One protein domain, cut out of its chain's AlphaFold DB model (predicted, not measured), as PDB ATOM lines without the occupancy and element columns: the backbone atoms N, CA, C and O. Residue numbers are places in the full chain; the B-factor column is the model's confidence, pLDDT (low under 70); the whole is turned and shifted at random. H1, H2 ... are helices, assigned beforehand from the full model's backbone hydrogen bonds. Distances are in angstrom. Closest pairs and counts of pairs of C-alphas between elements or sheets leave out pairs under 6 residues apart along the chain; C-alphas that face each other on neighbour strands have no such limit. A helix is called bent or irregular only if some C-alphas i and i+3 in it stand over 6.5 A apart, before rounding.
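This is residues 922 to 1000 and 1011 to 1032 of the 1177 residues of an uncharacterized protein of Chlamydiae bacterium (UniProt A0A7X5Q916). Two long helices, H1 and H6, lie side by side and run opposite ways, and the shorter helices H2 to H5 gather round the half where H1 ends and H6 begins. H4 crosses H1, H5 packs on the start of H6, and H3 lies farthest out. The printed part has 101 residues with six named helices, H1 to H6 along the chain, and no named strand; the class is all helix. It is compact, with a radius of gyration of the C-alphas of 14.4 A, and spans 45 by 32 by 20 A.

H1, residues 922 to 945, is 34.1 A long and begins at C-alpha 922 (-59.708, 6.636, 14.117). H6, residues 1015 to 1032, is 25.1 A long and ends at C-alpha 1032 (-54.435, 0.953, 20.255). H5 is residues 985 to 997, 18.3 A; H4 974 to 983, 14.6 A; H2 950 to 959, 14.3 A; H3 964 to 970, 9.7 A. H3 is irregular: C-alphas 965 and 968 are 7.4 A apart.

H1 and H6 touch at a shallow tilt of 8 degrees, opposite ways, closest at C-alphas Lys 930 and Ile 1026, 6.4 A. With residues 934 to 941 alone, H1 touches H4, about perpendicular at 83 degrees; C-alphas Val 938 and Phe 978 are closest, 6.1 A. H5 and H6 touch, closest at C-alphas Phe 989 and Lys 1016, 6.1 A, through residues 989 to 993 of H5 and 1015 to 1016 of H6 alone. H2 and H5 only just touch, with 3 pairs of C-alphas within 8 A, the closest Leu 956 and Leu 991, 7.8 A. H3 touches no helix but is near H2. Each O i to N i+4 pair is within hydrogen-bond range in H1, H2, H4, H5 and H6; in H3 1 of 3 is, beside 2 of 4 O i to N i+3 pairs.

The C-alphas of Lys 922 and Ser 1000 are farthest apart, 45.4 A. Residues 1001 to 1010 are not printed; C-alphas 1000 and 1011 are 15.1 A apart. The links printed whole are tight. Mean pLDDT of the printed part is 75.0; it is under 70 at residues 945, 947 to 948, 991, 993 to 1000 and 1011 to 1016.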
ATOM      1  N   LYS A 922     -60.810   7.287  13.391       82.38
ATOM      2  CA  LYS A 922     -59.708   6.636  14.117       82.38
ATOM      3  C   LYS A 922     -59.105   5.483  13.318       82.38
ATOM      4  O   LYS A 922     -57.885   5.369  13.252       82.38
ATOM      5  N   ARG A 923     -59.945   4.705  12.631       81.12
ATOM      6  CA  ARG A 923     -59.526   3.694  11.656       81.12
ATOM      7  C   ARG A 923     -58.597   4.303  10.610       81.12
ATOM      8  O   ARG A 923     -57.473   3.838  10.463       81.12
ATOM      9  N   LYS A 924     -59.020   5.389   9.956       81.88
ATOM     10  CA  LYS A 924     -58.226   6.086   8.929       81.88
ATOM     11  C   LYS A 924     -56.967   6.754   9.478       81.88
ATOM     12  O   LYS A 924     -55.962   6.803   8.776       81.88
ATOM     13  N   GLU A 925     -56.975   7.230  10.723       84.94
ATOM     14  CA  GLU A 925     -55.762   7.682  11.418       84.94
ATOM     15  C   GLU A 925     -54.766   6.527  11.611       84.94
ATOM     16  O   GLU A 925     -53.585   6.693  11.309       84.94
ATOM     17  N   CYS A 926     -55.230   5.350  12.045       76.69
ATOM     18  CA  CYS A 926     -54.389   4.166  12.229       76.69
ATOM     19  C   CYS A 926     -53.911   3.564  10.897       76.69
ATOM     20  O   CYS A 926     -52.718   3.308  10.759       76.69
ATOM     21  N   GLU A 927     -54.775   3.406   9.891       77.69
ATOM     22  CA  GLU A 927     -54.399   2.965   8.536       77.69
ATOM     23  C   GLU A 927     -53.360   3.915   7.918       77.69
ATOM     24  O   GLU A 927     -52.310   3.466   7.456       77.69
ATOM     25  N   LYS A 928     -53.568   5.237   8.016       86.06
ATOM     26  CA  LYS A 928     -52.586   6.242   7.580       86.06
ATOM     27  C   LYS A 928     -51.286   6.177   8.384       86.06
ATOM     28  O   LYS A 928     -50.217   6.371   7.807       86.06
ATOM     29  N   ALA A 929     -51.337   5.899   9.687       80.62
ATOM     30  CA  ALA A 929     -50.140   5.723  10.508       80.62
ATOM     31  C   ALA A 929     -49.354   4.458  10.118       80.62
ATOM     32  O   ALA A 929     -48.127   4.531  10.014       80.62
ATOM     33  N   LYS A 930     -50.039   3.339   9.827       78.31
ATOM     34  CA  LYS A 930     -49.421   2.118   9.286       78.31
ATOM     35  C   LYS A 930     -48.787   2.380   7.922       78.31
ATOM     36  O   LYS A 930     -47.605   2.101   7.764       78.31
ATOM     37  N   GLN A 931     -49.515   2.994   6.984       80.25
ATOM     38  CA  GLN A 931     -48.984   3.368   5.667       80.25
ATOM     39  C   GLN A 931     -47.763   4.291   5.798       80.25
ATOM     40  O   GLN A 931     -46.746   4.061   5.158       80.25
ATOM     41  N   THR A 932     -47.814   5.300   6.674       83.94
ATOM     42  CA  THR A 932     -46.679   6.213   6.904       83.94
ATOM     43  C   THR A 932     -45.456   5.458   7.437       83.94
ATOM     44  O   THR A 932     -44.329   5.730   7.025       83.94
ATOM     45  N   ALA A 933     -45.657   4.484   8.328       75.88
ATOM     46  CA  ALA A 933     -44.585   3.626   8.823       75.88
ATOM     47  C   ALA A 933     -44.045   2.682   7.725       75.88
ATOM     48  O   ALA A 933     -42.829   2.539   7.600       75.88
ATOM     49  N   GLN A 934     -44.925   2.110   6.896       76.69
ATOM     50  CA  GLN A 934     -44.584   1.245   5.761       76.69
ATOM     51  C   GLN A 934     -43.769   2.003   4.704       76.69
ATOM     52  O   GLN A 934     -42.707   1.554   4.285       76.69
ATOM     53  N   GLU A 935     -44.201   3.206   4.325       81.31
ATOM     54  CA  GLU A 935     -43.451   4.068   3.418       81.31
ATOM     55  C   GLU A 935     -42.074   4.446   3.976       81.31
ATOM     56  O   GLU A 935     -41.114   4.546   3.216       81.31
ATOM     57  N   ASN A 936     -41.958   4.672   5.288       80.75
ATOM     58  CA  ASN A 936     -40.680   4.998   5.916       80.75
ATOM     59  C   ASN A 936     -39.720   3.802   5.922       80.75
ATOM     60  O   ASN A 936     -38.547   3.981   5.589       80.75
ATOM     61  N   ILE A 937     -40.196   2.587   6.221       76.94
ATOM     62  CA  ILE A 937     -39.332   1.401   6.170       76.94
ATOM     63  C   ILE A 937     -38.978   1.012   4.732       76.94
ATOM     64  O   ILE A 937     -37.831   0.668   4.476       76.94
ATOM     65  N   VAL A 938     -39.878   1.201   3.762       77.56
ATOM     66  CA  VAL A 938     -39.542   1.083   2.334       77.56
ATOM     67  C   VAL A 938     -38.468   2.095   1.933       77.56
ATOM     68  O   VAL A 938     -37.505   1.710   1.279       77.56
ATOM     69  N   LYS A 939     -38.562   3.364   2.355       82.25
ATOM     70  CA  LYS A 939     -37.524   4.381   2.081       82.25
ATOM     71  C   LYS A 939     -36.169   3.999   2.708       82.25
ATOM     72  O   LYS A 939     -35.139   4.229   2.075       82.25
ATOM     73  N   LYS A 940     -36.157   3.373   3.896       78.38
ATOM     74  CA  LYS A 940     -34.946   2.841   4.560       78.38
ATOM     75  C   LYS A 940     -34.383   1.608   3.834       78.38
ATOM     76  O   LYS A 940     -33.193   1.567   3.545       78.38
ATOM     77  N   LEU A 941     -35.223   0.642   3.457       71.75
ATOM     78  CA  LEU A 941     -34.818  -0.513   2.646       71.75
ATOM     79  C   LEU A 941     -34.250  -0.050   1.298       71.75
ATOM     80  O   LEU A 941     -33.150  -0.443   0.930       71.75
ATOM     81  N   GLN A 942     -34.927   0.866   0.603       78.69
ATOM     82  CA  GLN A 942     -34.448   1.473  -0.642       78.69
ATOM     83  C   GLN A 942     -33.119   2.227  -0.478       78.69
ATOM     84  O   GLN A 942     -32.347   2.258  -1.434       78.69
ATOM     85  N   SER A 943     -32.834   2.859   0.669       78.38
ATOM     86  CA  SER A 943     -31.548   3.540   0.884       78.38
ATOM     87  C   SER A 943     -30.416   2.556   1.190       78.38
ATOM     88  O   SER A 943     -29.332   2.713   0.632       78.38
ATOM     89  N   VAL A 944     -30.676   1.495   1.964       71.56
ATOM     90  CA  VAL A 944     -29.717   0.401   2.203       71.56
ATOM     91  C   VAL A 944     -29.436  -0.382   0.914       71.56
ATOM     92  O   VAL A 944     -28.280  -0.631   0.588       71.56
ATOM     93  N   LEU A 945     -30.463  -0.682   0.113       68.56
ATOM     94  CA  LEU A 945     -30.329  -1.323  -1.203       68.56
ATOM     95  C   LEU A 945     -29.507  -0.476  -2.196       68.56
ATOM     96  O   LEU A 945     -28.838  -1.024  -3.068       68.56
ATOM     97  N   LYS A 946     -29.516   0.858  -2.060       73.62
ATOM     98  CA  LYS A 946     -28.702   1.780  -2.876       73.62
ATOM     99  C   LYS A 946     -27.241   1.896  -2.417       73.62
ATOM    100  O   LYS A 946     -26.464   2.581  -3.084       73.62
ATOM    101  N   VAL A 947     -26.831   1.237  -1.328       68.38
ATOM    102  CA  VAL A 947     -25.419   1.174  -0.918       68.38
ATOM    103  C   VAL A 947     -24.646   0.350  -1.951       68.38
ATOM    104  O   VAL A 947     -24.830  -0.858  -2.081       68.38
ATOM    105  N   ASN A 948     -23.786   1.021  -2.720       58.62
ATOM    106  CA  ASN A 948     -23.201   0.470  -3.943       58.62
ATOM    107  C   ASN A 948     -22.002  -0.465  -3.677       58.62
ATOM    108  O   ASN A 948     -20.864  -0.157  -4.026       58.62
ATOM    109  N   ILE A 949     -22.266  -1.604  -3.032       73.88
ATOM    110  CA  ILE A 949     -21.308  -2.688  -2.774       73.88
ATOM    111  C   ILE A 949     -21.749  -3.895  -3.617       73.88
ATOM    112  O   ILE A 949     -22.713  -4.565  -3.237       73.88
ATOM    113  N   PRO A 950     -21.093  -4.181  -4.763       74.12
ATOM    114  CA  PRO A 950     -21.599  -5.141  -5.750       74.12
ATOM    115  C   PRO A 950     -21.820  -6.564  -5.230       74.12
ATOM    116  O   PRO A 950     -22.706  -7.261  -5.715       74.12
ATOM    117  N   ASP A 951     -21.045  -7.015  -4.245       75.06
ATOM    118  CA  ASP A 951     -21.155  -8.380  -3.721       75.06
ATOM    119  C   ASP A 951     -22.360  -8.529  -2.787       75.06
ATOM    120  O   ASP A 951     -23.192  -9.411  -2.987       75.06
ATOM    121  N   TYR A 952     -22.517  -7.598  -1.842       73.94
ATOM    122  CA  TYR A 952     -23.676  -7.551  -0.948       73.94
ATOM    123  C   TYR A 952     -24.976  -7.287  -1.720       73.94
ATOM    124  O   TYR A 952     -25.983  -7.947  -1.478       73.94
ATOM    125  N   ARG A 953     -24.942  -6.386  -2.717       78.31
ATOM    126  CA  ARG A 953     -26.078  -6.133  -3.614       78.31
ATOM    127  C   ARG A 953     -26.494  -7.400  -4.364       78.31
ATOM    128  O   ARG A 953     -27.681  -7.707  -4.386       78.31
ATOM    129  N   ARG A 954     -25.554  -8.150  -4.952       79.25
ATOM    130  CA  ARG A 954     -25.875  -9.388  -5.687       79.25
ATOM    131  C   ARG A 954     -26.404 -10.495  -4.777       79.25
ATOM    132  O   ARG A 954     -27.355 -11.166  -5.162       79.25
ATOM    133  N   GLU A 955     -25.853 -10.657  -3.578       79.75
ATOM    134  CA  GLU A 955     -26.318 -11.680  -2.632       79.75
ATOM    135  C   GLU A 955     -27.710 -11.362  -2.065       79.75
ATOM    136  O   GLU A 955     -28.583 -12.229  -2.025       79.75
ATOM    137  N   LEU A 956     -27.971 -10.103  -1.710       76.75
ATOM    138  CA  LEU A 956     -29.282  -9.685  -1.210       76.75
ATOM    139  C   LEU A 956     -30.346  -9.736  -2.329       76.75
ATOM    140  O   LEU A 956     -31.484 -10.126  -2.080       76.75
ATOM    141  N   LEU A 957     -29.969  -9.473  -3.588       80.81
ATOM    142  CA  LEU A 957     -30.840  -9.697  -4.750       80.81
ATOM    143  C   LEU A 957     -31.113 -11.178  -5.038       80.81
ATOM    144  O   LEU A 957     -32.253 -11.532  -5.343       80.81
ATOM    145  N   ARG A 958     -30.109 -12.051  -4.870       84.88
ATOM    146  CA  ARG A 958     -30.270 -13.514  -4.944       84.88
ATOM    147  C   ARG A 958     -31.288 -14.014  -3.916       84.88
ATOM    148  O   ARG A 958     -32.074 -14.899  -4.235       84.88
ATOM    149  N   ILE A 959     -31.273 -13.447  -2.709       78.19
ATOM    150  CA  ILE A 959     -32.183 -13.799  -1.610       78.19
ATOM    151  C   ILE A 959     -33.601 -13.259  -1.842       78.19
ATOM    152  O   ILE A 959     -34.556 -14.000  -1.662       78.19
ATOM    153  N   LEU A 960     -33.755 -12.028  -2.341       77.62
ATOM    154  CA  LEU A 960     -35.069 -11.468  -2.706       77.62
ATOM    155  C   LEU A 960     -35.651 -12.022  -4.027       77.62
ATOM    156  O   LEU A 960     -36.726 -11.595  -4.444       77.62
ATOM    157  N   GLY A 961     -34.946 -12.920  -4.725       84.00
ATOM    158  CA  GLY A 961     -35.384 -13.485  -6.010       84.00
ATOM    159  C   GLY A 961     -35.429 -12.481  -7.175       84.00
ATOM    160  O   GLY A 961     -36.070 -12.744  -8.192       84.00
ATOM    161  N   VAL A 962     -34.768 -11.326  -7.050       84.94
ATOM    162  CA  VAL A 962     -34.797 -10.235  -8.041       84.94
ATOM    163  C   VAL A 962     -33.538 -10.285  -8.908       84.94
ATOM    164  O   VAL A 962     -32.422 -10.308  -8.394       84.94
ATOM    165  N   ARG A 963     -33.684 -10.264 -10.239       83.19
ATOM    166  CA  ARG A 963     -32.527 -10.191 -11.150       83.19
ATOM    167  C   ARG A 963     -31.867  -8.814 -11.080       83.19
ATOM    168  O   ARG A 963     -32.543  -7.798 -10.934       83.19
ATOM    169  N   GLU A 964     -30.550  -8.761 -11.269       83.44
ATOM    170  CA  GLU A 964     -29.781  -7.508 -11.207       83.44
ATOM    171  C   GLU A 964     -30.236  -6.470 -12.257       83.44
ATOM    172  O   GLU A 964     -30.242  -5.273 -11.973       83.44
ATOM    173  N   GLU A 965     -30.711  -6.937 -13.417       83.44
ATOM    174  CA  GLU A 965     -31.344  -6.132 -14.475       83.44
ATOM    175  C   GLU A 965     -32.736  -5.570 -14.119       83.44
ATOM    176  O   GLU A 965     -33.103  -4.506 -14.613       83.44
ATOM    177  N   ASP A 966     -33.492  -6.229 -13.233       85.75
ATOM    178  CA  ASP A 966     -34.824  -5.780 -12.792       85.75
ATOM    179  C   ASP A 966     -34.752  -4.811 -11.595       85.75
ATOM    180  O   ASP A 966     -35.764  -4.238 -11.186       85.75
ATOM    181  N   PHE A 967     -33.567  -4.615 -11.006       83.00
ATOM    182  CA  PHE A 967     -33.391  -3.933  -9.722       83.00
ATOM    183  C   PHE A 967     -33.958  -2.507  -9.681       83.00
ATOM    184  O   PHE A 967     -34.686  -2.151  -8.754       83.00
ATOM    185  N   ASP A 968     -33.684  -1.702 -10.708       82.69
ATOM    186  CA  ASP A 968     -34.176  -0.323 -10.790       82.69
ATOM    187  C   ASP A 968     -35.674  -0.241 -11.131       82.69
ATOM    188  O   ASP A 968     -36.243   0.852 -11.111       82.69
ATOM    189  N   ALA A 969     -36.326  -1.360 -11.464       81.88
ATOM    190  CA  ALA A 969     -37.782  -1.473 -11.542       81.88
ATOM    191  C   ALA A 969     -38.364  -1.941 -10.197       81.88
ATOM    192  O   ALA A 969     -39.301  -1.322  -9.701       81.88
ATOM    193  N   PHE A 970     -37.754  -2.945  -9.558       83.12
ATOM    194  CA  PHE A 970     -38.095  -3.397  -8.204       83.12
ATOM    195  C   PHE A 970     -38.057  -2.246  -7.187       83.12
ATOM    196  O   PHE A 970     -39.041  -2.007  -6.496       83.12
ATOM    197  N   LEU A 971     -36.990  -1.437  -7.172       79.62
ATOM    198  CA  LEU A 971     -36.885  -0.256  -6.303       79.62
ATOM    199  C   LEU A 971     -37.964   0.818  -6.546       79.62
ATOM    200  O   LEU A 971     -38.104   1.715  -5.711       79.62
ATOM    201  N   LYS A 972     -38.706   0.767  -7.661       83.25
ATOM    202  CA  LYS A 972     -39.809   1.692  -7.982       83.25
ATOM    203  C   LYS A 972     -41.188   1.163  -7.573       83.25
ATOM    204  O   LYS A 972     -42.161   1.889  -7.746       83.25
ATOM    205  N   ASP A 973     -41.274  -0.042  -7.007       81.00
ATOM    206  CA  ASP A 973     -42.500  -0.624  -6.457       81.00
ATOM    207  C   ASP A 973     -42.405  -0.712  -4.919       81.00
ATOM    208  O   ASP A 973     -41.874  -1.685  -4.375       81.00
ATOM    209  N   PRO A 974     -42.908   0.302  -4.184       75.31
ATOM    210  CA  PRO A 974     -42.893   0.310  -2.725       75.31
ATOM    211  C   PRO A 974     -43.556  -0.906  -2.083       75.31
ATOM    212  O   PRO A 974     -43.121  -1.335  -1.017       75.31
ATOM    213  N   LYS A 975     -44.605  -1.451  -2.712       75.69
ATOM    214  CA  LYS A 975     -45.354  -2.570  -2.149       75.69
ATOM    215  C   LYS A 975     -44.541  -3.852  -2.287       75.69
ATOM    216  O   LYS A 975     -44.272  -4.506  -1.289       75.69
ATOM    217  N   ARG A 976     -44.044  -4.150  -3.489       78.06
ATOM    218  CA  ARG A 976     -43.226  -5.344  -3.745       78.06
ATOM    219  C   ARG A 976     -41.903  -5.349  -2.971       78.06
ATOM    220  O   ARG A 976     -41.449  -6.418  -2.579       78.06
ATOM    221  N   VAL A 977     -41.302  -4.180  -2.713       76.75
ATOM    222  CA  VAL A 977     -40.129  -4.048  -1.819       76.75
ATOM    223  C   VAL A 977     -40.479  -4.385  -0.365       76.75
ATOM    224  O   VAL A 977     -39.656  -4.978   0.331       76.75
ATOM    225  N   PHE A 978     -41.678  -4.022   0.099       76.25
ATOM    226  CA  PHE A 978     -42.144  -4.349   1.445       76.25
ATOM    227  C   PHE A 978     -42.513  -5.831   1.584       76.25
ATOM    228  O   PHE A 978     -42.013  -6.486   2.492       76.25
ATOM    229  N   ASP A 979     -43.341  -6.354   0.677       75.75
ATOM    230  CA  ASP A 979     -43.893  -7.712   0.742       75.75
ATOM    231  C   ASP A 979     -42.753  -8.763   0.746       75.75
ATOM    232  O   ASP A 979     -42.594  -9.496   1.723       75.75
ATOM    233  N   LEU A 980     -41.846  -8.727  -0.246       73.25
ATOM    234  CA  LEU A 980     -40.665  -9.613  -0.300       73.25
ATOM    235  C   LEU A 980     -39.686  -9.394   0.869       73.25
ATOM    236  O   LEU A 980     -38.990 -10.324   1.283       73.25
ATOM    237  N   GLY A 981     -39.619  -8.171   1.409       74.06
ATOM    238  CA  GLY A 981     -38.812  -7.848   2.588       74.06
ATOM    239  C   GLY A 981     -39.373  -8.447   3.883       74.06
ATOM    240  O   GLY A 981     -38.605  -8.812   4.772       74.06
ATOM    241  N   MET A 982     -40.695  -8.596   3.975       76.75
ATOM    242  CA  MET A 982     -41.374  -9.251   5.094       76.75
ATOM    243  C   MET A 982     -41.315 -10.778   4.993       76.75
ATOM    244  O   MET A 982     -41.087 -11.438   6.007       76.75
ATOM    245  N   GLU A 983     -41.457 -11.336   3.789       76.06
ATOM    246  CA  GLU A 983     -41.300 -12.775   3.520       76.06
ATOM    247  C   GLU A 983     -39.889 -13.277   3.873       76.06
ATOM    248  O   GLU A 983     -39.732 -14.353   4.444       76.06
ATOM    249  N   ASN A 984     -38.856 -12.472   3.600       78.00
ATOM    250  CA  ASN A 984     -37.448 -12.827   3.819       78.00
ATOM    251  C   ASN A 984     -36.841 -12.203   5.093       78.00
ATOM    252  O   ASN A 984     -35.614 -12.151   5.226       78.00
ATOM    253  N   LYS A 985     -37.675 -11.723   6.031       78.81
ATOM    254  CA  LYS A 985     -37.259 -10.922   7.204       78.81
ATOM    255  C   LYS A 985     -36.074 -11.529   7.975       78.81
ATOM    256  O   LYS A 985     -35.135 -10.815   8.309       78.81
ATOM    257  N   ASP A 986     -36.083 -12.843   8.206       73.56
ATOM    258  CA  ASP A 986     -35.107 -13.521   9.066       73.56
ATOM    259  C   ASP A 986     -33.745 -13.661   8.372       73.56
ATOM    260  O   ASP A 986     -32.696 -13.508   8.998       73.56
ATOM    261  N   VAL A 987     -33.750 -13.834   7.046       71.38
ATOM    262  CA  VAL A 987     -32.534 -13.834   6.220       71.38
ATOM    263  C   VAL A 987     -31.967 -12.415   6.095       71.38
ATOM    264  O   VAL A 987     -30.753 -12.228   6.171       71.38
ATOM    265  N   LEU A 988     -32.829 -11.399   5.975       70.31
ATOM    266  CA  LEU A 988     -32.415  -9.993   5.985       70.31
ATOM    267  C   LEU A 988     -31.834  -9.571   7.344       70.31
ATOM    268  O   LEU A 988     -30.827  -8.868   7.370       70.31
ATOM    269  N   PHE A 989     -32.391 -10.042   8.466       73.81
ATOM    270  CA  PHE A 989     -31.808  -9.823   9.793       73.81
ATOM    271  C   PHE A 989     -30.395 -10.414   9.905       73.81
ATOM    272  O   PHE A 989     -29.497  -9.722  10.387       73.81
ATOM    273  N   VAL A 990     -30.177 -11.644   9.423       71.56
ATOM    274  CA  VAL A 990     -28.840 -12.268   9.390       71.56
ATOM    275  C   VAL A 990     -27.881 -11.484   8.490       71.56
ATOM    276  O   VAL A 990     -26.744 -11.242   8.889       71.56
ATOM    277  N   LEU A 991     -28.326 -11.028   7.313       68.44
ATOM    278  CA  LEU A 991     -27.506 -10.219   6.403       68.44
ATOM    279  C   LEU A 991     -27.097  -8.865   7.000       68.44
ATOM    280  O   LEU A 991     -25.930  -8.492   6.891       68.44
ATOM    281  N   PHE A 992     -28.017  -8.131   7.635       71.75
ATOM    282  CA  PHE A 992     -27.696  -6.837   8.249       71.75
ATOM    283  C   PHE A 992     -26.731  -6.986   9.439       71.75
ATOM    284  O   PHE A 992     -25.831  -6.161   9.604       71.75
ATOM    285  N   ASP A 993     -26.883  -8.048  10.231       69.25
ATOM    286  CA  ASP A 993     -26.021  -8.367  11.375       69.25
ATOM    287  C   ASP A 993     -24.612  -8.832  10.932       69.25
ATOM    288  O   ASP A 993     -23.602  -8.333  11.428       69.25
ATOM    289  N   ASP A 994     -24.520  -9.706   9.924       67.44
ATOM    290  CA  ASP A 994     -23.254 -10.141   9.311       67.44
ATOM    291  C   ASP A 994     -22.516  -8.989   8.600       67.44
ATOM    292  O   ASP A 994     -21.303  -8.832   8.759       67.44
ATOM    293  N   TYR A 995     -23.242  -8.124   7.883       66.56
ATOM    294  CA  TYR A 995     -22.680  -6.923   7.260       66.56
ATOM    295  C   TYR A 995     -22.129  -5.937   8.304       66.56
ATOM    296  O   TYR A 995     -21.046  -5.380   8.109       66.56
ATOM    297  N   GLY A 996     -22.834  -5.748   9.428       64.06
ATOM    298  CA  GLY A 996     -22.352  -4.934  10.546       64.06
ATOM    299  C   GLY A 996     -21.082  -5.505  11.187       64.06
ATOM    300  O   GLY A 996     -20.130  -4.766  11.443       64.06
ATOM    301  N   LYS A 997     -21.032  -6.827  11.388       65.44
ATOM    302  CA  LYS A 997     -19.895  -7.534  12.007       65.44
ATOM    303  C   LYS A 997     -18.646  -7.574  11.125       65.44
ATOM    304  O   LYS A 997     -17.540  -7.445  11.636       65.44
ATOM    305  N   LYS A 998     -18.791  -7.704   9.803       62.69
ATOM    306  CA  LYS A 998     -17.657  -7.813   8.861       62.69
ATOM    307  C   LYS A 998     -16.887  -6.511   8.605       62.69
ATOM    308  O   LYS A 998     -15.960  -6.523   7.795       62.69
ATOM    309  N   ARG A 999     -17.245  -5.394   9.254       60.00
ATOM    310  CA  ARG A 999     -16.648  -4.073   8.982       60.00
ATOM    311  C   ARG A 999     -16.205  -3.246  10.191       60.00
ATOM    312  O   ARG A 999     -15.903  -2.069  10.023       60.00
ATOM    313  N   SER A1000     -16.052  -3.859  11.366       47.84
ATOM    314  CA  SER A1000     -15.388  -3.243  12.527       47.84
ATOM    315  C   SER A1000     -13.854  -3.182  12.358       47.84
ATOM    316  O   SER A1000     -13.113  -3.805  13.117       47.84
ATOM    317  N   CYS A1011     -26.430   5.118   9.064       50.22
ATOM    318  CA  CYS A1011     -27.445   4.679   8.104       50.22
ATOM    319  C   CYS A1011     -27.779   3.184   8.194       50.22
ATOM    320  O   CYS A1011     -28.884   2.803   7.804       50.22
ATOM    321  N   ILE A1012     -26.849   2.347   8.669       52.47
ATOM    322  CA  ILE A1012     -26.932   0.882   8.522       52.47
ATOM    323  C   ILE A1012     -27.037   0.167   9.875       52.47
ATOM    324  O   ILE A1012     -27.835  -0.760   9.994       52.47
ATOM    325  N   GLY A1013     -26.304   0.615  10.904       52.47
ATOM    326  CA  GLY A1013     -26.230  -0.086  12.198       52.47
ATOM    327  C   GLY A1013     -27.571  -0.246  12.928       52.47
ATOM    328  O   GLY A1013     -27.741  -1.187  13.695       52.47
ATOM    329  N   ASP A1014     -28.540   0.628  12.650       59.25
ATOM    330  CA  ASP A1014     -29.869   0.614  13.275       59.25
ATOM    331  C   ASP A1014     -30.939  -0.102  12.415       59.25
ATOM    332  O   ASP A1014     -32.108  -0.131  12.781       59.25
ATOM    333  N   GLY A1015     -30.575  -0.688  11.262       64.38
ATOM    334  CA  GLY A1015     -31.533  -1.242  10.287       64.38
ATOM    335  C   GLY A1015     -32.364  -2.430  10.795       64.38
ATOM    336  O   GLY A1015     -33.552  -2.526  10.487       64.38
ATOM    337  N   LYS A1016     -31.770  -3.298  11.626       68.50
ATOM    338  CA  LYS A1016     -32.495  -4.367  12.334       68.50
ATOM    339  C   LYS A1016     -33.468  -3.778  13.362       68.50
ATOM    340  O   LYS A1016     -34.659  -4.075  13.318       68.50
ATOM    341  N   ASN A1017     -32.967  -2.887  14.217       72.75
ATOM    342  CA  ASN A1017     -33.746  -2.225  15.262       72.75
ATOM    343  C   ASN A1017     -34.895  -1.386  14.670       72.75
ATOM    344  O   ASN A1017     -35.950  -1.265  15.279       72.75
ATOM    345  N   ASP A1018     -34.724  -0.800  13.483       70.38
ATOM    346  CA  ASP A1018     -35.777  -0.095  12.745       70.38
ATOM    347  C   ASP A1018     -36.911  -1.027  12.306       70.38
ATOM    348  O   ASP A1018     -38.078  -0.657  12.433       70.38
ATOM    349  N   LEU A1019     -36.591  -2.233  11.826       70.12
ATOM    350  CA  LEU A1019     -37.583  -3.237  11.432       70.12
ATOM    351  C   LEU A1019     -38.285  -3.853  12.653       70.12
ATOM    352  O   LEU A1019     -39.508  -3.976  12.651       70.12
ATOM    353  N   GLU A1020     -37.559  -4.138  13.734       75.06
ATOM    354  CA  GLU A1020     -38.150  -4.599  14.999       75.06
ATOM    355  C   GLU A1020     -39.058  -3.515  15.619       75.06
ATOM    356  O   GLU A1020     -40.238  -3.769  15.870       75.06
ATOM    357  N   ARG A1021     -38.583  -2.263  15.739       78.44
ATOM    358  CA  ARG A1021     -39.398  -1.117  16.202       78.44
ATOM    359  C   ARG A1021     -40.574  -0.811  15.269       78.44
ATOM    360  O   ARG A1021     -41.600  -0.320  15.740       78.44
ATOM    361  N   PHE A1022     -40.468  -1.090  13.967       78.00
ATOM    362  CA  PHE A1022     -41.591  -0.998  13.030       78.00
ATOM    363  C   PHE A1022     -42.657  -2.055  13.337       78.00
ATOM    364  O   PHE A1022     -43.824  -1.693  13.484       78.00
ATOM    365  N   LEU A1023     -42.279  -3.326  13.494       72.25
ATOM    366  CA  LEU A1023     -43.224  -4.408  13.790       72.25
ATOM    367  C   LEU A1023     -43.900  -4.216  15.153       72.25
ATOM    368  O   LEU A1023     -45.127  -4.288  15.243       72.25
ATOM    369  N   GLU A1024     -43.141  -3.833  16.185       77.62
ATOM    370  CA  GLU A1024     -43.705  -3.408  17.470       77.62
ATOM    371  C   GLU A1024     -44.667  -2.221  17.331       77.62
ATOM    372  O   GLU A1024     -45.651  -2.134  18.065       77.62
ATOM    373  N   ARG A1025     -44.387  -1.269  16.432       80.12
ATOM    374  CA  ARG A1025     -45.243  -0.098  16.210       80.12
ATOM    375  C   ARG A1025     -46.524  -0.457  15.464       80.12
ATOM    376  O   ARG A1025     -47.557   0.121  15.785       80.12
ATOM    377  N   ILE A1026     -46.485  -1.391  14.514       71.81
ATOM    378  CA  ILE A1026     -47.695  -1.925  13.874       71.81
ATOM    379  C   ILE A1026     -48.544  -2.658  14.917       71.81
ATOM    380  O   ILE A1026     -49.704  -2.292  15.090       71.81
ATOM    381  N   GLY A1027     -47.953  -3.571  15.696       71.12
ATOM    382  CA  GLY A1027     -48.650  -4.261  16.788       71.12
ATOM    383  C   GLY A1027     -49.250  -3.293  17.815       71.12
ATOM    384  O   GLY A1027     -50.423  -3.408  18.162       71.12
ATOM    385  N   ARG A1028     -48.501  -2.264  18.232       78.50
ATOM    386  CA  ARG A1028     -49.008  -1.205  19.123       78.50
ATOM    387  C   ARG A1028     -50.121  -0.361  18.491       78.50
ATOM    388  O   ARG A1028     -51.020   0.045  19.217       78.50
ATOM    389  N   LEU A1029     -50.104  -0.107  17.179       77.81
ATOM    390  CA  LEU A1029     -51.191   0.591  16.478       77.81
ATOM    391  C   LEU A1029     -52.454  -0.272  16.342       77.81
ATOM    392  O   LEU A1029     -53.555   0.271  16.414       77.81
ATOM    393  N   ASP A1030     -52.311  -1.589  16.168       72.50
ATOM    394  CA  ASP A1030     -53.434  -2.533  16.158       72.50
ATOM    395  C   ASP A1030     -54.059  -2.697  17.544       72.50
ATOM    396  O   ASP A1030     -55.280  -2.610  17.665       72.50
ATOM    397  N   VAL A1031     -53.242  -2.832  18.595       76.19
ATOM    398  CA  VAL A1031     -53.716  -2.835  19.988       76.19
ATOM    399  C   VAL A1031     -54.406  -1.509  20.319       76.19
ATOM    400  O   VAL A1031     -55.561  -1.521  20.715       76.19
ATOM    401  N   GLN A1032     -53.794  -0.353  20.028       81.06
ATOM    402  CA  GLN A1032     -54.435   0.953  20.255       81.06
ATOM    403  C   GLN A1032     -55.747   1.138  19.477       81.06
ATOM    404  O   GLN A1032     -56.659   1.801  19.974       81.06
TER     405      GLN A1032